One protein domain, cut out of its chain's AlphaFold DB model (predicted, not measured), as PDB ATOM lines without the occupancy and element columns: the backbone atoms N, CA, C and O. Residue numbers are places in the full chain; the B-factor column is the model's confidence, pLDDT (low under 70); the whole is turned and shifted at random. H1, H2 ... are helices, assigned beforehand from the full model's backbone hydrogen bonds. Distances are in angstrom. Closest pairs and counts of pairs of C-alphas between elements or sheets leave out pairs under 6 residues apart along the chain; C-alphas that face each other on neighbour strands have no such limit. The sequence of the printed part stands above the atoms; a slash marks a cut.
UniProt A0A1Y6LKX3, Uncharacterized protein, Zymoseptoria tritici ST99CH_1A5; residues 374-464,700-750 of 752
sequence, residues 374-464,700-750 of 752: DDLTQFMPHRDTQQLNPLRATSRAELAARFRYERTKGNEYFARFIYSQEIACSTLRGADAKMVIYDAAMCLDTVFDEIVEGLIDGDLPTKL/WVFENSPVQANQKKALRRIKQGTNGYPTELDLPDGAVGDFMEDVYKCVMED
ATOM      1  N   ASP A 374       9.985  36.341  16.892       42.91
ATOM      2  CA  ASP A 374       8.713  36.403  16.164       42.91
ATOM      3  C   ASP A 374       8.837  37.325  14.936       42.91
ATOM      4  O   ASP A 374       8.617  36.869  13.810       42.91
ATOM      5  N   ASP A 375       9.350  38.552  15.121       49.34
ATOM      6  CA  ASP A 375       9.711  39.467  14.020       49.34
ATOM      7  C   ASP A 375      10.645  38.775  13.005       49.34
ATOM      8  O   ASP A 375      10.424  38.814  11.793       49.34
ATOM      9  N   LEU A 376      11.695  38.097  13.485       41.75
ATOM     10  CA  LEU A 376      12.658  37.418  12.612       41.75
ATOM     11  C   LEU A 376      12.037  36.239  11.843       41.75
ATOM     12  O   LEU A 376      12.408  36.036  10.685       41.75
ATOM     13  N   THR A 377      11.078  35.504  12.419       43.72
ATOM     14  CA  THR A 377      10.334  34.462  11.688       43.72
ATOM     15  C   THR A 377       9.411  35.026  10.617       43.72
ATOM     16  O   THR A 377       9.226  34.371   9.591       43.72
ATOM     17  N   GLN A 378       8.891  36.242  10.806       48.88
ATOM     18  CA  GLN A 378       8.110  36.945   9.788       48.88
ATOM     19  C   GLN A 378       8.996  37.412   8.616       48.88
ATOM     20  O   GLN A 378       8.544  37.441   7.475       48.88
ATOM     21  N   PHE A 379      10.281  37.706   8.862       44.78
ATOM     22  CA  PHE A 379      11.231  38.086   7.807       44.78
ATOM     23  C   PHE A 379      11.921  36.914   7.091       44.78
ATOM     24  O   PHE A 379      12.238  37.061   5.907       44.78
ATOM     25  N   MET A 380      12.180  35.779   7.754       47.38
ATOM     26  CA  MET A 380      12.671  34.546   7.112       47.38
ATOM     27  C   MET A 380      12.188  33.279   7.851       47.38
ATOM     28  O   MET A 380      12.399  33.163   9.060       47.38
ATOM     29  N   PRO A 381      11.653  32.256   7.151       42.91
ATOM     30  CA  PRO A 381      11.262  31.003   7.791       42.91
ATOM     31  C   PRO A 381      12.483  30.263   8.363       42.91
ATOM     32  O   PRO A 381      13.448  29.962   7.657       42.91
ATOM     33  N   HIS A 382      12.420  29.910   9.651       44.06
ATOM     34  CA  HIS A 382      13.566  29.416  10.431       44.06
ATOM     35  C   HIS A 382      14.295  28.183   9.855       44.06
ATOM     36  O   HIS A 382      15.477  27.981  10.152       44.06
ATOM     37  N   ARG A 383      13.640  27.370   9.010       43.56
ATOM     38  CA  ARG A 383      14.268  26.208   8.352       43.56
ATOM     39  C   ARG A 383      15.401  26.595   7.397       43.56
ATOM     40  O   ARG A 383      16.425  25.912   7.395       43.56
ATOM     41  N   ASP A 384      15.270  27.698   6.667       47.62
ATOM     42  CA  ASP A 384      16.288  28.122   5.699       47.62
ATOM     43  C   ASP A 384      17.522  28.687   6.406       47.62
ATOM     44  O   ASP A 384      18.646  28.342   6.051       47.62
ATOM     45  N   THR A 385      17.345  29.483   7.467       41.72
ATOM     46  CA  THR A 385      18.474  30.104   8.198       41.72
ATOM     47  C   THR A 385      19.492  29.092   8.742       41.72
ATOM     48  O   THR A 385      20.675  29.405   8.854       41.72
ATOM     49  N   GLN A 386      19.071  27.849   8.996       42.47
ATOM     50  CA  GLN A 386      19.971  26.755   9.359       42.47
ATOM     51  C   GLN A 386      20.779  26.185   8.180       42.47
ATOM     52  O   GLN A 386      21.879  25.688   8.408       42.47
ATOM     53  N   GLN A 387      20.282  26.229   6.943       43.31
ATOM     54  CA  GLN A 387      21.053  25.845   5.749       43.31
ATOM     55  C   GLN A 387      21.932  26.999   5.239       43.31
ATOM     56  O   GLN A 387      22.999  26.766   4.686       43.31
ATOM     57  N   LEU A 388      21.516  28.245   5.482       44.53
ATOM     58  CA  LEU A 388      22.198  29.472   5.051       44.53
ATOM     59  C   LEU A 388      23.437  29.854   5.890       44.53
ATOM     60  O   LEU A 388      24.075  30.870   5.610       44.53
ATOM     61  N   ASN A 389      23.790  29.059   6.904       53.22
ATOM     62  CA  ASN A 389      25.010  29.245   7.688       53.22
ATOM     63  C   ASN A 389      26.248  28.924   6.819       53.22
ATOM     64  O   ASN A 389      26.375  27.782   6.374       53.22
ATOM     65  N   PRO A 390      27.204  29.855   6.616       50.31
ATOM     66  CA  PRO A 390      28.390  29.605   5.793       50.31
ATOM     67  C   PRO A 390      29.291  28.494   6.354       50.31
ATOM     68  O   PRO A 390      30.029  27.880   5.595       50.31
ATOM     69  N   LEU A 391      29.173  28.154   7.646       45.53
ATOM     70  CA  LEU A 391      29.833  26.993   8.263       45.53
ATOM     71  C   LEU A 391      29.242  25.634   7.822       45.53
ATOM     72  O   LEU A 391      29.733  24.593   8.249       45.53
ATOM     73  N   ARG A 392      28.170  25.634   7.014       54.19
ATOM     74  CA  ARG A 392      27.551  24.445   6.401       54.19
ATOM     75  C   ARG A 392      27.599  24.446   4.867       54.19
ATOM     76  O   ARG A 392      27.155  23.470   4.271       54.19
ATOM     77  N   ALA A 393      28.124  25.496   4.229       57.25
ATOM     78  CA  ALA A 393      28.362  25.475   2.788       57.25
ATOM     79  C   ALA A 393      29.433  24.420   2.469       57.25
ATOM     80  O   ALA A 393      30.481  24.382   3.112       57.25
ATOM     81  N   THR A 394      29.176  23.552   1.492       65.00
ATOM     82  CA  THR A 394      30.048  22.403   1.194       65.00
ATOM     83  C   THR A 394      31.317  22.795   0.443       65.00
ATOM     84  O   THR A 394      32.290  22.046   0.437       65.00
ATOM     85  N   SER A 395      31.322  23.968  -0.199       79.88
ATOM     86  CA  SER A 395      32.467  24.502  -0.935       79.88
ATOM     87  C   SER A 395      32.410  26.027  -1.065       79.88
ATOM     88  O   SER A 395      31.331  26.629  -1.032       79.88
ATOM     89  N   ARG A 396      33.568  26.654  -1.327       80.25
ATOM     90  CA  ARG A 396      33.647  28.078  -1.695       80.25
ATOM     91  C   ARG A 396      32.746  28.405  -2.890       80.25
ATOM     92  O   ARG A 396      32.049  29.415  -2.873       80.25
ATOM     93  N   ALA A 397      32.731  27.540  -3.906       84.81
ATOM     94  CA  ALA A 397      31.968  27.739  -5.137       84.81
ATOM     95  C   ALA A 397      30.446  27.790  -4.897       84.81
ATOM     96  O   ALA A 397      29.757  28.600  -5.518       84.81
ATOM     97  N   GLU A 398      29.926  26.976  -3.973       87.31
ATOM     98  CA  GLU A 398      28.520  27.008  -3.555       87.31
ATOM     99  C   GLU A 398      28.171  28.326  -2.846       87.31
ATOM    100  O   GLU A 398      27.201  28.997  -3.213       87.31
ATOM    101  N   LEU A 399      28.992  28.745  -1.874       87.31
ATOM    102  CA  LEU A 399      28.785  30.000  -1.146       87.31
ATOM    103  C   LEU A 399      28.910  31.222  -2.072       87.31
ATOM    104  O   LEU A 399      28.079  32.128  -2.002       87.31
ATOM    105  N   ALA A 400      29.871  31.216  -2.998       90.81
ATOM    106  CA  ALA A 400      30.026  32.253  -4.013       90.81
ATOM    107  C   ALA A 400      28.808  32.316  -4.951       90.81
ATOM    108  O   ALA A 400      28.258  33.393  -5.190       90.81
ATOM    109  N   ALA A 401      28.315  31.168  -5.433       91.56
ATOM    110  CA  ALA A 401      27.086  31.107  -6.222       91.56
ATOM    111  C   ALA A 401      25.873  31.657  -5.449       91.56
ATOM    112  O   ALA A 401      25.066  32.389  -6.029       91.56
ATOM    113  N   ARG A 402      25.764  31.384  -4.138       91.75
ATOM    114  CA  ARG A 402      24.691  31.943  -3.303       91.75
ATOM    115  C   ARG A 402      24.842  33.448  -3.079       91.75
ATOM    116  O   ARG A 402      23.846  34.156  -3.207       91.75
ATOM    117  N   PHE A 403      26.052  33.954  -2.819       94.19
ATOM    118  CA  PHE A 403      26.307  35.395  -2.719       94.19
ATOM    119  C   PHE A 403      25.906  36.120  -4.011       94.19
ATOM    120  O   PHE A 403      25.113  37.060  -3.946       94.19
ATOM    121  N   ARG A 404      26.357  35.645  -5.187       94.94
ATOM    122  CA  ARG A 404      25.947  36.226  -6.481       94.94
ATOM    123  C   ARG A 404      24.428  36.176  -6.669       94.94
ATOM    124  O   ARG A 404      23.837  37.179  -7.061       94.94
ATOM    125  N   TYR A 405      23.777  35.052  -6.347       94.44
ATOM    126  CA  TYR A 405      22.319  34.908  -6.452       94.44
ATOM    127  C   TYR A 405      21.560  35.938  -5.601       94.44
ATOM    128  O   TYR A 405      20.694  36.638  -6.129       94.44
ATOM    129  N   GLU A 406      21.907  36.103  -4.322       93.50
ATOM    130  CA  GLU A 406      21.263  37.112  -3.468       93.50
ATOM    131  C   GLU A 406      21.565  38.544  -3.951       93.50
ATOM    132  O   GLU A 406      20.668  39.387  -4.002       93.50
ATOM    133  N   ARG A 407      22.787  38.801  -4.439       93.50
ATOM    134  CA  ARG A 407      23.172  40.083  -5.049       93.50
ATOM    135  C   ARG A 407      22.364  40.432  -6.308       93.50
ATOM    136  O   ARG A 407      22.106  41.617  -6.560       93.50
ATOM    137  N   THR A 408      21.891  39.443  -7.079       92.81
ATOM    138  CA  THR A 408      21.018  39.713  -8.243       92.81
ATOM    139  C   THR A 408      19.699  40.387  -7.845       92.81
ATOM    140  O   THR A 408      19.231  41.267  -8.573       92.81
ATOM    141  N   LYS A 409      19.157  40.069  -6.659       91.69
ATOM    142  CA  LYS A 409      17.937  40.670  -6.087       91.69
ATOM    143  C   LYS A 409      18.166  42.117  -5.631       91.69
ATOM    144  O   LYS A 409      17.294  42.967  -5.770       91.69
ATOM    145  N   GLY A 410      19.375  42.430  -5.164       93.06
ATOM    146  CA  GLY A 410      19.822  43.790  -4.853       93.06
ATOM    147  C   GLY A 410      20.553  43.903  -3.522       93.06
ATOM    148  O   GLY A 410      20.573  42.965  -2.730       93.06
ATOM    149  N   ASN A 411      21.151  45.069  -3.279       94.94
ATOM    150  CA  ASN A 411      22.037  45.280  -2.134       94.94
ATOM    151  C   ASN A 411      21.311  45.151  -0.783       94.94
ATOM    152  O   ASN A 411      21.907  44.650   0.160       94.94
ATOM    153  N   GLU A 412      20.015  45.465  -0.704       92.75
ATOM    154  CA  GLU A 412      19.212  45.210   0.501       92.75
ATOM    155  C   GLU A 412      19.003  43.706   0.775       92.75
ATOM    156  O   GLU A 412      19.160  43.259   1.905       92.75
ATOM    157  N   TYR A 413      18.721  42.890  -0.247       91.62
ATOM    158  CA  TYR A 413      18.631  41.428  -0.090       91.62
ATOM    159  C   TYR A 413      19.978  40.812   0.280       91.62
ATOM    160  O   TYR A 413      20.047  39.906   1.107       91.62
ATOM    161  N   PHE A 414      21.053  41.324  -0.314       95.25
ATOM    162  CA  PHE A 414      22.409  40.893  -0.011       95.25
ATOM    163  C   PHE A 414      22.801  41.268   1.431       95.25
ATOM    164  O   PHE A 414      23.331  40.426   2.154       95.25
ATOM    165  N   ALA A 415      22.424  42.465   1.897       95.06
ATOM    166  CA  ALA A 415      22.533  42.877   3.295       95.06
ATOM    167  C   ALA A 415      21.694  41.989   4.231       95.06
ATOM    168  O   ALA A 415      22.236  41.492   5.212       95.06
ATOM    169  N   ARG A 416      20.419  41.703   3.911       93.62
ATOM    170  CA  ARG A 416      19.558  40.755   4.658       93.62
ATOM    171  C   ARG A 416      20.200  39.367   4.775       93.62
ATOM    172  O   ARG A 416      20.183  38.768   5.850       93.62
ATOM    173  N   PHE A 417      20.794  38.859   3.692       92.25
ATOM    174  CA  PHE A 417      21.479  37.564   3.691       92.25
ATOM    175  C   PHE A 417      22.722  37.568   4.589       92.25
ATOM    176  O   PHE A 417      22.873  36.671   5.414       92.25
ATOM    177  N   ILE A 418      23.579  38.587   4.498       92.38
ATOM    178  CA  ILE A 418      24.768  38.702   5.357       92.38
ATOM    179  C   ILE A 418      24.367  38.920   6.829       92.38
ATOM    180  O   ILE A 418      24.952  38.316   7.727       92.38
ATOM    181  N   TYR A 419      23.322  39.712   7.081       91.12
ATOM    182  CA  TYR A 419      22.768  39.966   8.411       91.12
ATOM    183  C   TYR A 419      22.299  38.677   9.103       91.12
ATOM    184  O   TYR A 419      22.607  38.472  10.278       91.12
ATOM    185  N   SER A 420      21.635  37.761   8.382       88.31
ATOM    186  CA  SER A 420      21.211  36.474   8.961       88.31
ATOM    187  C   SER A 420      22.397  35.579   9.358       88.31
ATOM    188  O   SER A 420      22.333  34.898  10.383       88.31
ATOM    189  N   GLN A 421      23.518  35.649   8.629       85.44
ATOM    190  CA  GLN A 421      24.766  34.965   8.993       85.44
ATOM    191  C   GLN A 421      25.455  35.617  10.210       85.44
ATOM    192  O   GLN A 421      25.993  34.920  11.071       85.44
ATOM    193  N   GLU A 422      25.421  36.946  10.320       86.38
ATOM    194  CA  GLU A 422      26.086  37.699  11.395       86.38
ATOM    195  C   GLU A 422      25.303  37.741  12.721       86.38
ATOM    196  O   GLU A 422      25.922  37.794  13.787       86.38
ATOM    197  N   ILE A 423      23.967  37.615  12.706       80.31
ATOM    198  CA  ILE A 423      23.178  37.318  13.922       80.31
ATOM    199  C   ILE A 423      23.666  36.015  14.568       80.31
ATOM    200  O   ILE A 423      23.891  35.966  15.785       80.31
ATOM    201  N   ALA A 424      23.856  34.964  13.760       67.25
ATOM    202  CA  ALA A 424      24.338  33.670  14.236       67.25
ATOM    203  C   ALA A 424      25.766  33.772  14.808       67.25
ATOM    204  O   ALA A 424      26.071  33.143  15.818       67.25
ATOM    205  N   CYS A 425      26.608  34.638  14.234       65.38
ATOM    206  CA  CYS A 425      27.950  34.955  14.741       65.38
ATOM    207  C   CYS A 425      27.981  35.998  15.881       65.38
ATOM    208  O   CYS A 425      29.059  36.398  16.315       65.38
ATOM    209  N   SER A 426      26.821  36.389  16.423       72.38
ATOM    210  CA  SER A 426      26.604  37.335  17.536       72.38
ATOM    211  C   SER A 426      26.930  38.813  17.294       72.38
ATOM    212  O   SER A 426      26.469  39.643  18.078       72.38
ATOM    213  N   THR A 427      27.653  39.166  16.227       76.06
ATOM    214  CA  THR A 427      28.195  40.516  15.983       76.06
ATOM    215  C   THR A 427      27.127  41.615  15.985       76.06
ATOM    216  O   THR A 427      27.385  42.722  16.446       76.06
ATOM    217  N   LEU A 428      25.917  41.291  15.516       83.94
ATOM    218  CA  LEU A 428      24.792  42.224  15.361       83.94
ATOM    219  C   LEU A 428      23.627  41.937  16.335       83.94
ATOM    220  O   LEU A 428      22.517  42.443  16.164       83.94
ATOM    221  N   ARG A 429      23.849  41.101  17.361       83.69
ATOM    222  CA  ARG A 429      22.796  40.650  18.286       83.69
ATOM    223  C   ARG A 429      22.270  41.806  19.148       83.69
ATOM    224  O   ARG A 429      22.978  42.309  20.016       83.69
ATOM    225  N   GLY A 430      20.996  42.151  18.962       85.06
ATOM    226  CA  GLY A 430      20.314  43.213  19.713       85.06
ATOM    227  C   GLY A 430      20.400  44.606  19.077       85.06
ATOM    228  O   GLY A 430      19.961  45.568  19.700       85.06
ATOM    229  N   ALA A 431      20.939  44.721  17.860       85.31
ATOM    230  CA  ALA A 431      20.749  45.900  17.022       85.31
ATOM    231  C   ALA A 431      19.420  45.800  16.247       85.31
ATOM    232  O   ALA A 431      18.978  44.695  15.922       85.31
ATOM    233  N   ASP A 432      18.804  46.943  15.932       89.75
ATOM    234  CA  ASP A 432      17.601  47.010  15.092       89.75
ATOM    235  C   ASP A 432      17.899  46.426  13.701       89.75
ATOM    236  O   ASP A 432      18.773  46.916  12.981       89.75
ATOM    237  N   ALA A 433      17.179  45.364  13.332       89.12
ATOM    238  CA  ALA A 433      17.406  44.655  12.081       89.12
ATOM    239  C   ALA A 433      17.163  45.541  10.857       89.12
ATOM    240  O   ALA A 433      17.966  45.532   9.927       89.12
ATOM    241  N   LYS A 434      16.085  46.333  10.861       88.81
ATOM    242  CA  LYS A 434      15.680  47.163   9.725       88.81
ATOM    243  C   LYS A 434      16.693  48.279   9.479       88.81
ATOM    244  O   LYS A 434      17.100  48.472   8.336       88.81
ATOM    245  N   MET A 435      17.138  48.955  10.539       88.50
ATOM    246  CA  MET A 435      18.178  49.985  10.449       88.50
ATOM    247  C   MET A 435      19.511  49.397   9.989       88.50
ATOM    248  O   MET A 435      20.098  49.901   9.038       88.50
ATOM    249  N   VAL A 436      19.962  48.287  10.587       90.75
ATOM    250  CA  VAL A 436      21.233  47.656  10.197       90.75
ATOM    251  C   VAL A 436      21.204  47.151   8.754       90.75
ATOM    252  O   VAL A 436      22.188  47.322   8.041       90.75
ATOM    253  N   ILE A 437      20.094  46.564   8.294       92.50
ATOM    254  CA  ILE A 437      19.920  46.130   6.898       92.50
ATOM    255  C   ILE A 437      19.959  47.325   5.936       92.50
ATOM    256  O   ILE A 437      20.580  47.226   4.877       92.50
ATOM    257  N   TYR A 438      19.326  48.444   6.296       92.62
ATOM    258  CA  TYR A 438      19.303  49.659   5.483       92.62
ATOM    259  C   TYR A 438      20.691  50.315   5.386       92.62
ATOM    260  O   TYR A 438      21.209  50.498   4.282       92.62
ATOM    261  N   ASP A 439      21.340  50.568   6.525       92.88
ATOM    262  CA  ASP A 439      22.685  51.149   6.583       92.88
ATOM    263  C   ASP A 439      23.702  50.228   5.867       92.88
ATOM    264  O   ASP A 439      24.557  50.692   5.112       92.88
ATOM    265  N   ALA A 440      23.565  48.901   6.001       94.56
ATOM    266  CA  ALA A 440      24.376  47.918   5.279       94.56
ATOM    267  C   ALA A 440      24.126  47.908   3.758       94.56
ATOM    268  O   ALA A 440      25.069  47.732   2.981       94.56
ATOM    269  N   ALA A 441      22.886  48.120   3.309       95.31
ATOM    270  CA  ALA A 441      22.575  48.273   1.889       95.31
ATOM    271  C   ALA A 441      23.222  49.545   1.318       95.31
ATOM    272  O   ALA A 441      23.832  49.490   0.249       95.31
ATOM    273  N   MET A 442      23.183  50.658   2.061       94.38
ATOM    274  CA  MET A 442      23.886  51.887   1.685       94.38
ATOM    275  C   MET A 442      25.416  51.729   1.718       94.38
ATOM    276  O   MET A 442      26.100  52.306   0.873       94.38
ATOM    277  N   CYS A 443      25.978  50.924   2.632       95.25
ATOM    278  CA  CYS A 443      27.394  50.537   2.582       95.25
ATOM    279  C   CYS A 443      27.709  49.857   1.243       95.25
ATOM    280  O   CYS A 443      28.586  50.316   0.512       95.25
ATOM    281  N   LEU A 444      26.953  48.813   0.886       96.75
ATOM    282  CA  LEU A 444      27.130  48.052  -0.356       96.75
ATOM    283  C   LEU A 444      26.943  48.902  -1.622       96.75
ATOM    284  O   LEU A 444      27.659  48.680  -2.595       96.75
ATOM    285  N   ASP A 445      26.047  49.896  -1.616       96.75
ATOM    286  CA  ASP A 445      25.904  50.836  -2.735       96.75
ATOM    287  C   ASP A 445      27.201  51.629  -3.001       96.75
ATOM    288  O   ASP A 445      27.501  51.907  -4.162       96.75
ATOM    289  N   THR A 446      27.997  51.938  -1.966       97.25
ATOM    290  CA  THR A 446      29.276  52.678  -2.077       97.25
ATOM    291  C   THR A 446      30.504  51.819  -2.427       97.25
ATOM    292  O   THR A 446      31.594  52.366  -2.610       97.25
ATOM    293  N   VAL A 447      30.375  50.490  -2.542       97.69
ATOM    294  CA  VAL A 447      31.487  49.601  -2.939       97.69
ATOM    295  C   VAL A 447      31.411  49.281  -4.434       97.69
ATOM    296  O   VAL A 447      30.335  49.030  -4.974       97.69
ATOM    297  N   PHE A 448      32.564  49.273  -5.106       98.19
ATOM    298  CA  PHE A 448      32.691  48.871  -6.512       98.19
ATOM    299  C   PHE A 448      32.216  47.432  -6.749       98.19
ATOM    300  O   PHE A 448      32.547  46.528  -5.977       98.19
ATOM    301  N   ASP A 449      31.450  47.223  -7.830       97.31
ATOM    302  CA  ASP A 449      30.903  45.905  -8.182       97.31
ATOM    303  C   ASP A 449      32.048  44.903  -8.398       97.31
ATOM    304  O   ASP A 449      31.952  43.772  -7.923       97.31
ATOM    305  N   GLU A 450      33.142  45.368  -9.007       98.06
ATOM    306  CA  GLU A 450      34.398  44.664  -9.282       98.06
ATOM    307  C   GLU A 450      35.066  44.124  -8.001       98.06
ATOM    308  O   GLU A 450      35.408  42.944  -7.915       98.06
ATOM    309  N   ILE A 451      35.187  44.969  -6.969       98.25
ATOM    310  CA  ILE A 451      35.784  44.603  -5.673       98.25
ATOM    311  C   ILE A 451      34.931  43.543  -4.967       98.25
ATOM    312  O   ILE A 451      35.466  42.570  -4.436       98.25
ATOM    313  N   VAL A 452      33.606  43.712  -4.963       97.50
ATOM    314  CA  VAL A 452      32.699  42.782  -4.275       97.50
ATOM    315  C   VAL A 452      32.616  41.436  -4.998       97.50
ATOM    316  O   VAL A 452      32.695  40.415  -4.322       97.50
ATOM    317  N   GLU A 453      32.534  41.395  -6.336       96.69
ATOM    318  CA  GLU A 453      32.620  40.117  -7.067       96.69
ATOM    319  C   GLU A 453      33.986  39.449  -6.840       96.69
ATOM    320  O   GLU A 453      34.038  38.251  -6.597       96.69
ATOM    321  N   GLY A 454      35.091  40.204  -6.814       96.19
ATOM    322  CA  GLY A 454      36.411  39.642  -6.505       96.19
ATOM    323  C   GLY A 454      36.525  39.026  -5.101       96.19
ATOM    324  O   GLY A 454      37.231  38.030  -4.923       96.19
ATOM    325  N   LEU A 455      35.837  39.588  -4.099       96.19
ATOM    326  CA  LEU A 455      35.758  39.010  -2.750       96.19
ATOM    327  C   LEU A 455      34.869  37.758  -2.708       96.19
ATOM    328  O   LEU A 455      35.251  36.772  -2.078       96.19
ATOM    329  N   ILE A 456      33.716  37.793  -3.388       94.94
ATOM    330  CA  ILE A 456      32.809  36.643  -3.544       94.94
ATOM    331  C   ILE A 456      33.566  35.468  -4.177       94.94
ATOM    332  O   ILE A 456      33.554  34.355  -3.647       94.94
ATOM    333  N   ASP A 457      34.269  35.733  -5.275       92.75
ATOM    334  CA  ASP A 457      34.937  34.727  -6.092       92.75
ATOM    335  C   ASP A 457      36.218  34.212  -5.425       92.75
ATOM    336  O   ASP A 457      36.461  33.005  -5.408       92.75
ATOM    337  N   GLY A 458      36.991  35.094  -4.783       92.12
ATOM    338  CA  GLY A 458      38.299  34.764  -4.204       92.12
ATOM    339  C   GLY A 458      39.483  34.989  -5.150       92.12
ATOM    340  O   GLY A 458      40.589  34.525  -4.898       92.12
ATOM    341  N   ASP A 459      39.283  35.723  -6.241       94.69
ATOM    342  CA  ASP A 459      40.329  36.060  -7.211       94.69
ATOM    343  C   ASP A 459      40.805  37.524  -7.109       94.69
ATOM    344  O   ASP A 459      41.683  37.939  -7.869       94.69
ATOM    345  N   LEU A 460      40.277  38.311  -6.158       96.00
ATOM    346  CA  LEU A 460      40.615  39.732  -6.002       96.00
ATOM    347  C   LEU A 460      42.130  40.021  -5.912       96.00
ATOM    348  O   LEU A 460      42.563  40.952  -6.581       96.00
ATOM    349  N   PRO A 461      42.982  39.275  -5.180       95.75
ATOM    350  CA  PRO A 461      44.425  39.523  -5.175       95.75
ATOM    351  C   PRO A 461      45.093  39.223  -6.518       95.75
ATOM    352  O   PRO A 461      46.034  39.917  -6.884       95.75
ATOM    353  N   THR A 462      44.604  38.232  -7.270       95.12
ATOM    354  CA  THR A 462      45.073  37.931  -8.633       95.12
ATOM    355  C   THR A 462      44.728  39.082  -9.577       95.12
ATOM    356  O   THR A 462      45.588  39.548 -10.321       95.12
ATOM    357  N   LYS A 463      43.504  39.625  -9.479       96.31
ATOM    358  CA  LYS A 463      43.097  40.862 -10.168       96.31
ATOM    359  C   LYS A 463      43.969  42.052  -9.748       96.31
ATOM    360  O   LYS A 463      44.474  42.767 -10.604       96.31
ATOM    361  N   LEU A 464      44.212  42.231  -8.449       96.94
ATOM    362  CA  LEU A 464      45.030  43.317  -7.887       96.94
ATOM    363  C   LEU A 464      46.545  43.167  -8.124       96.94
ATOM    364  O   LEU A 464      47.309  44.090  -7.834       96.94
ATOM    365  N   TRP A 700      33.421  63.116  -1.486       97.50
ATOM    366  CA  TRP A 700      34.374  62.407  -2.331       97.50
ATOM    367  C   TRP A 700      33.892  60.995  -2.686       97.50
ATOM    368  O   TRP A 700      34.000  60.604  -3.845       97.50
ATOM    369  N   VAL A 701      33.329  60.232  -1.739       97.06
ATOM    370  CA  VAL A 701      32.749  58.909  -2.046       97.06
ATOM    371  C   VAL A 701      31.519  59.047  -2.950       97.06
ATOM    372  O   VAL A 701      31.328  58.224  -3.841       97.06
ATOM    373  N   PHE A 702      30.712  60.093  -2.789       96.00
ATOM    374  CA  PHE A 702      29.556  60.359  -3.644       96.00
ATOM    375  C   PHE A 702      29.948  60.626  -5.107       96.00
ATOM    376  O   PHE A 702      29.319  60.099  -6.023       96.00
ATOM    377  N   GLU A 703      31.025  61.384  -5.322       96.75
ATOM    378  CA  GLU A 703      31.573  61.715  -6.644       96.75
ATOM    379  C   GLU A 703      32.403  60.580  -7.283       96.75
ATOM    380  O   GLU A 703      32.428  60.463  -8.508       96.75
ATOM    381  N   ASN A 704      33.099  59.760  -6.482       97.81
ATOM    382  CA  ASN A 704      34.151  58.836  -6.948       97.81
ATOM    383  C   ASN A 704      33.855  57.344  -6.657       97.81
ATOM    384  O   ASN A 704      34.753  56.505  -6.738       97.81
ATOM    385  N   SER A 705      32.615  56.985  -6.317       96.94
ATOM    386  CA  SER A 705      32.167  55.595  -6.102       96.94
ATOM    387  C   SER A 705      30.904  55.282  -6.923       96.94
ATOM    388  O   SER A 705      30.280  56.200  -7.461       96.94
ATOM    389  N   PRO A 706      30.467  54.014  -7.048       96.88
ATOM    390  CA  PRO A 706      29.300  53.673  -7.861       96.88
ATOM    391  C   PRO A 706      27.954  54.018  -7.199       96.88
ATOM    392  O   PRO A 706      26.921  53.669  -7.767       96.88
ATOM    393  N   VAL A 707      27.929  54.685  -6.036       95.94
ATOM    394  CA  VAL A 707      26.718  54.893  -5.218       95.94
ATOM    395  C   VAL A 707      25.530  55.432  -6.019       95.94
ATOM    396  O   VAL A 707      24.472  54.806  -6.030       95.94
ATOM    397  N   GLN A 708      25.722  56.486  -6.817       94.81
ATOM    398  CA  GLN A 708      24.664  57.044  -7.672       94.81
ATOM    399  C   GLN A 708      24.134  56.035  -8.710       94.81
ATOM    400  O   GLN A 708      22.946  56.024  -9.043       94.81
ATOM    401  N   ALA A 709      25.002  55.174  -9.249       95.00
ATOM    402  CA  ALA A 709      24.630  54.152 -10.224       95.00
ATOM    403  C   ALA A 709      23.917  52.961  -9.560       95.00
ATOM    404  O   ALA A 709      22.937  52.454 -10.114       95.00
ATOM    405  N   ASN A 710      24.360  52.556  -8.368       93.69
ATOM    406  CA  ASN A 710      23.776  51.473  -7.580       93.69
ATOM    407  C   ASN A 710      22.394  51.845  -7.020       93.69
ATOM    408  O   ASN A 710      21.436  51.097  -7.224       93.69
ATOM    409  N   GLN A 711      22.227  53.050  -6.477       90.94
ATOM    410  CA  GLN A 711      20.919  53.571  -6.060       90.94
ATOM    411  C   GLN A 711      19.950  53.677  -7.252       90.94
ATOM    412  O   GLN A 711      18.806  53.228  -7.190       90.94
ATOM    413  N   LYS A 712      20.422  54.147  -8.415       92.56
ATOM    414  CA  LYS A 712      19.630  54.187  -9.661       92.56
ATOM    415  C   LYS A 712      19.267  52.794 -10.199       92.56
ATOM    416  O   LYS A 712      18.231  52.637 -10.848       92.56
ATOM    417  N   LYS A 713      20.091  51.775  -9.931       90.62
ATOM    418  CA  LYS A 713      19.848  50.345 -10.217       90.62
ATOM    419  C   LYS A 713      18.811  49.765  -9.235       90.62
ATOM    420  O   LYS A 713      17.947  49.010  -9.673       90.62
ATOM    421  N   ALA A 714      18.817  50.177  -7.964       87.69
ATOM    422  CA  ALA A 714      17.791  49.838  -6.971       87.69
ATOM    423  C   ALA A 714      16.423  50.478  -7.290       87.69
ATOM    424  O   ALA A 714      15.441  49.757  -7.462       87.69
ATOM    425  N   LEU A 715      16.366  51.798  -7.503       87.56
ATOM    426  CA  LEU A 715      15.144  52.523  -7.889       87.56
ATOM    427  C   LEU A 715      14.488  51.949  -9.158       87.56
ATOM    428  O   LEU A 715      13.265  51.861  -9.245       87.56
ATOM    429  N   ARG A 716      15.286  51.505 -10.141       90.00
ATOM    430  CA  ARG A 716      14.774  50.803 -11.332       90.00
ATOM    431  C   ARG A 716      14.104  49.473 -10.990       90.00
ATOM    432  O   ARG A 716      13.004  49.241 -11.476       90.00
ATOM    433  N   ARG A 717      14.725  48.636 -10.149       84.50
ATOM    434  CA  ARG A 717      14.148  47.350  -9.710       84.50
ATOM    435  C   ARG A 717      12.811  47.535  -8.984       84.50
ATOM    436  O   ARG A 717      11.881  46.776  -9.243       84.50
ATOM    437  N   ILE A 718      12.720  48.554  -8.121       83.75
ATOM    438  CA  ILE A 718      11.489  48.935  -7.410       83.75
ATOM    439  C   ILE A 718      10.405  49.317  -8.429       83.75
ATOM    440  O   ILE A 718       9.355  48.683  -8.482       83.75
ATOM    441  N   LYS A 719      10.688  50.276  -9.324       85.75
ATOM    442  CA  LYS A 719       9.721  50.764 -10.331       85.75
ATOM    443  C   LYS A 719       9.345  49.747 -11.415       85.75
ATOM    444  O   LYS A 719       8.394  49.980 -12.155       85.75
ATOM    445  N   GLN A 720      10.080  48.645 -11.536       87.25
ATOM    446  CA  GLN A 720       9.773  47.546 -12.455       87.25
ATOM    447  C   GLN A 720       8.962  46.414 -11.804       87.25
ATOM    448  O   GLN A 720       8.550  45.505 -12.519       87.25
ATOM    449  N   GLY A 721       8.766  46.420 -10.477       81.38
ATOM    450  CA  GLY A 721       8.166  45.288  -9.753       81.38
ATOM    451  C   GLY A 721       8.982  43.990  -9.851       81.38
ATOM    452  O   GLY A 721       8.485  42.915  -9.536       81.38
ATOM    453  N   THR A 722      10.234  44.064 -10.319       66.12
ATOM    454  CA  THR A 722      11.103  42.895 -10.554       66.12
ATOM    455  C   THR A 722      11.750  42.370  -9.282       66.12
ATOM    456  O   THR A 722      12.234  41.240  -9.262       66.12
ATOM    457  N   ASN A 723      11.762  43.172  -8.216       55.72
ATOM    458  CA  ASN A 723      11.989  42.632  -6.890       55.72
ATOM    459  C   ASN A 723      10.713  41.921  -6.456       55.72
ATOM    460  O   ASN A 723       9.708  42.578  -6.194       55.72
ATOM    461  N   GLY A 724      10.795  40.601  -6.292       53.47
ATOM    462  CA  GLY A 724       9.864  39.846  -5.459       53.47
ATOM    463  C   GLY A 724      10.057  40.198  -3.984       53.47
ATOM    464  O   GLY A 724      10.424  39.331  -3.197       53.47
ATOM    465  N   TYR A 725       9.855  41.475  -3.635       49.38
ATOM    466  CA  TYR A 725       9.591  41.863  -2.257       49.38
ATOM    467  C   TYR A 725       8.337  41.113  -1.823       49.38
ATOM    468  O   TYR A 725       7.323  41.206  -2.520       49.38
ATOM    469  N   PRO A 726       8.374  40.397  -0.689       45.81
ATOM    470  CA  PRO A 726       7.151  40.080   0.014       45.81
ATOM    471  C   PRO A 726       6.448  41.408   0.296       45.81
ATOM    472  O   PRO A 726       6.973  42.253   1.024       45.81
ATOM    473  N   THR A 727       5.268  41.598  -0.291       47.53
ATOM    474  CA  THR A 727       4.345  42.682   0.079       47.53
ATOM    475  C   THR A 727       3.806  42.507   1.506       47.53
ATOM    476  O   THR A 727       3.132  43.385   2.012       47.53
ATOM    477  N   GLU A 728       4.167  41.401   2.168       42.16
ATOM    478  CA  GLU A 728       3.946  41.070   3.584       42.16
ATOM    479  C   GLU A 728       4.787  41.918   4.561       42.16
ATOM    480  O   GLU A 728       4.635  41.812   5.776       42.16
ATOM    481  N   LEU A 729       5.650  42.813   4.062       43.12
ATOM    482  CA  LEU A 729       5.909  44.051   4.795       43.12
ATOM    483  C   LEU A 729       4.645  44.914   4.668       43.12
ATOM    484  O   LEU A 729       4.566  45.712   3.739       43.12
ATOM    485  N   ASP A 730       3.703  44.751   5.613       40.28
ATOM    486  CA  ASP A 730       2.396  45.443   5.736       40.28
ATOM    487  C   ASP A 730       2.517  46.969   6.002       40.28
ATOM    488  O   ASP A 730       1.819  47.583   6.813       40.28
ATOM    489  N   LEU A 731       3.437  47.618   5.297       43.31
ATOM    490  CA  LEU A 731       3.484  49.049   5.073       43.31
ATOM    491  C   LEU A 731       2.601  49.311   3.839       43.31
ATOM    492  O   LEU A 731       2.886  48.748   2.782       43.31
ATOM    493  N   PRO A 732       1.531  50.119   3.953       41.72
ATOM    494  CA  PRO A 732       0.449  50.156   2.968       41.72
ATOM    495  C   PRO A 732       0.946  50.465   1.551       41.72
ATOM    496  O   PRO A 732       1.826  51.309   1.387       41.72
ATOM    497  N   ASP A 733       0.361  49.795   0.550       41.62
ATOM    498  CA  ASP A 733       0.782  49.830  -0.861       41.62
ATOM    499  C   ASP A 733       1.208  51.230  -1.333       41.62
ATOM    500  O   ASP A 733       0.420  52.178  -1.346       41.62
ATOM    501  N   GLY A 734       2.479  51.341  -1.727       51.31
ATOM    502  CA  GLY A 734       3.148  52.600  -2.075       51.31
ATOM    503  C   GLY A 734       4.166  53.057  -1.029       51.31
ATOM    504  O   GLY A 734       5.280  53.417  -1.399       51.31
ATOM    505  N   ALA A 735       3.875  52.928   0.270       50.41
ATOM    506  CA  ALA A 735       4.629  53.584   1.344       50.41
ATOM    507  C   ALA A 735       6.128  53.237   1.407       50.41
ATOM    508  O   ALA A 735       6.922  54.090   1.788       50.41
ATOM    509  N   VAL A 736       6.551  52.024   1.022       48.19
ATOM    510  CA  VAL A 736       7.989  51.678   0.924       48.19
ATOM    511  C   VAL A 736       8.631  52.272  -0.329       48.19
ATOM    512  O   VAL A 736       9.767  52.730  -0.270       48.19
ATOM    513  N   GLY A 737       7.914  52.283  -1.455       52.09
ATOM    514  CA  GLY A 737       8.382  52.908  -2.692       52.09
ATOM    515  C   GLY A 737       8.543  54.414  -2.519       52.09
ATOM    516  O   GLY A 737       9.600  54.947  -2.842       52.09
ATOM    517  N   ASP A 738       7.541  55.060  -1.925       55.94
ATOM    518  CA  ASP A 738       7.529  56.492  -1.640       55.94
ATOM    519  C   ASP A 738       8.538  56.855  -0.541       55.94
ATOM    520  O   ASP A 738       9.330  57.762  -0.748       55.94
ATOM    521  N   PHE A 739       8.623  56.113   0.575       53.66
ATOM    522  CA  PHE A 739       9.642  56.370   1.608       53.66
ATOM    523  C   PHE A 739      11.067  56.200   1.073       53.66
ATOM    524  O   PHE A 739      11.914  57.051   1.326       53.66
ATOM    525  N   MET A 740      11.352  55.132   0.321       50.50
ATOM    526  CA  MET A 740      12.683  54.948  -0.263       50.50
ATOM    527  C   MET A 740      12.962  56.010  -1.327       50.50
ATOM    528  O   MET A 740      14.076  56.515  -1.387       50.50
ATOM    529  N   GLU A 741      11.981  56.389  -2.149       58.97
ATOM    530  CA  GLU A 741      12.171  57.454  -3.130       58.97
ATOM    531  C   GLU A 741      12.326  58.835  -2.483       58.97
ATOM    532  O   GLU A 741      13.142  59.611  -2.960       58.97
ATOM    533  N   ASP A 742      11.627  59.140  -1.392       59.06
ATOM    534  CA  ASP A 742      11.735  60.413  -0.678       59.06
ATOM    535  C   ASP A 742      13.004  60.491   0.179       59.06
ATOM    536  O   ASP A 742      13.616  61.554   0.257       59.06
ATOM    537  N   VAL A 743      13.479  59.377   0.748       54.81
ATOM    538  CA  VAL A 743      14.805  59.313   1.383       54.81
ATOM    539  C   VAL A 743      15.911  59.407   0.328       54.81
ATOM    540  O   VAL A 743      16.854  60.171   0.519       54.81
ATOM    541  N   TYR A 744      15.790  58.720  -0.815       59.66
ATOM    542  CA  TYR A 744      16.741  58.889  -1.918       59.66
ATOM    543  C   TYR A 744      16.684  60.304  -2.517       59.66
ATOM    544  O   TYR A 744      17.740  60.825  -2.847       59.66
ATOM    545  N   LYS A 745      15.519  60.962  -2.615       58.53
ATOM    546  CA  LYS A 745      15.422  62.382  -3.004       58.53
ATOM    547  C   LYS A 745      16.078  63.279  -1.967       58.53
ATOM    548  O   LYS A 745      16.978  64.008  -2.330       58.53
ATOM    549  N   CYS A 746      15.740  63.174  -0.684       51.66
ATOM    550  CA  CYS A 746      16.370  63.975   0.372       51.66
ATOM    551  C   CYS A 746      17.909  63.811   0.385       51.66
ATOM    552  O   CYS A 746      18.646  64.782   0.509       51.66
ATOM    553  N   VAL A 747      18.424  62.600   0.144       54.09
ATOM    554  CA  VAL A 747      19.875  62.339   0.054       54.09
ATOM    555  C   VAL A 747      20.511  62.795  -1.276       54.09
ATOM    556  O   VAL A 747      21.713  63.045  -1.303       54.09
ATOM    557  N   MET A 748      19.756  62.914  -2.375       50.81
ATOM    558  CA  MET A 748      20.278  63.256  -3.715       50.81
ATOM    559  C   MET A 748      19.983  64.694  -4.172       50.81
ATOM    560  O   MET A 748      20.730  65.225  -4.984       50.81
ATOM    561  N   GLU A 749      18.889  65.295  -3.711       51.84
ATOM    562  CA  GLU A 749      18.359  66.598  -4.129       51.84
ATOM    563  C   GLU A 749      18.689  67.692  -3.101       51.84
ATOM    564  O   GLU A 749      18.978  68.810  -3.513       51.84
ATOM    565  N   ASP A 750      18.767  67.374  -1.797       43.19
ATOM    566  CA  ASP A 750      19.173  68.344  -0.759       43.19
ATOM    567  C   ASP A 750      20.710  68.405  -0.540       43.19
ATOM    568  O   ASP A 750      21.201  69.173   0.288       43.19
TER     569      ASP A 750
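AT A GLANCE: This is residues 374 to 464 and 700 to 750 of the 752 residues of an uncharacterized protein of Zymoseptoria tritici ST99CH_1A5 (UniProt A0A1Y6LKX3). What is the main picture? Two helices of moderate length, H4 and H5, cross steeply in the middle of the domain, with H3 touching H4 on one side and H6 beside H3. Past the last residue of H5, H9 leads into a long loop, after which H10 comes back beside H9; the short H7 and H8 lie far from the middle, and H1 and H2, with little contact, lie at the beginning. What is it made of? The printed part has 142 residues with ten named helices, H1 to H10 in that order, and no named strand: the class is all helix, and the helix packing is part aligned, part crossed. How large is it? It is compact, with a radius of gyration of the C-alphas of 16.1 A, and its C-alphas span 44 by 43 by 29 A.

IN THESE COORDINATES: Where does the printed part begin? H1 is residues 374 to 379, with C-alpha 374 at (8.713, 36.403, 16.164), and H2 is residues 382 to 387. Which helices come before the cut? H3, residues 396 to 409, is 20.6 A from first to last C-alpha and begins at (33.647, 28.078, -1.695). H4, residues 411 to 424, is 20.2 A long, and H5, residues 433 to 445, is 18.2 A long. H6 is residues 449 to 457 and H7 is residues 460 to 464. Which come after it? H8 is residues 700 to 704, and H9, residues 707 to 719, is 18.2 A long. H10, residues 735 to 749, is 19.7 A long and ends with C-alpha 749 at (18.359, 66.598, -4.129).

HOW THE PARTS SIT: How do the first two helices stand? H1 and H2 meet only through their link, and H1 touches no helix. H2 is close to H4 but not clearly touching, about perpendicular at 87 degrees; their closest C-alphas, of Thr 385 and Ser 420, are 7.0 A apart. What does H3 touch? Residues 403 to 407 of H3 touch residues 413 to 417 of H4 at a steep tilt of 47 degrees, opposite ways, and the closest C-alphas, of Arg 407 and Phe 414, are 5.2 A apart. H3 and H6 touch, opposite ways, at a shallow tilt of 34 degrees, only just short of steep, with the C-alphas of Ala 400 and Ile 456 closest at 5.2 A. H6 and H7 only just touch, with 3 pairs of C-alphas within 8 A, and only at the corner; the closest, Gly 454 and Leu 460, are 4.2 A apart. What follows from H4 onward? H4 and H5 touch at a steep tilt of 53 degrees, opposite ways, with 16 pairs of C-alphas within 8 A, Glu 412 and Ala 441 closest at 4.8 A. H5, with residue 445 alone, only just touches residues 707 to 711 of H9, with 3 such pairs, at a steep tilt of 58 degrees, opposite ways; the closest C-alphas, of Asp 445 and Val 707, are 4.8 A apart. H9 and H10 form a helical hairpin at a shallow tilt of 26 degrees, opposite ways, and only just touch, with 3 such pairs, Ile 718 and Gly 737 closest at 6.9 A. What of H8 and the backbones? H8 is close to H9 but not clearly touching, with the C-alphas of Phe 702 and Gln 708 closest at 7.2 A. Every O i to N i+4 pair is within hydrogen-bond range in H1, H5, H6, H7, H8, H9 and H10, while H3 and H4 have 9 of 10 each. H2 has 0 of 2, and 1 of 3 O i to N i+3 pairs within range.

THE WHOLE: What is the greatest distance? The two C-alphas farthest apart, of Thr 462 and Pro 732, are 47.7 A apart. Where is the cut? Residues 465 to 699 are not printed, and C-alphas 464 and 700 are 22.6 A apart across the cut. Which link is long? H9 to H10 is a long link, residues 720 to 734, and residues 730 to 735, of which 735 belongs to H10, stand free. Where is confidence low? The mean pLDDT of the printed part is 76.5, and residues 374 to 394, 424 to 425 and 722 to 750 are under 70.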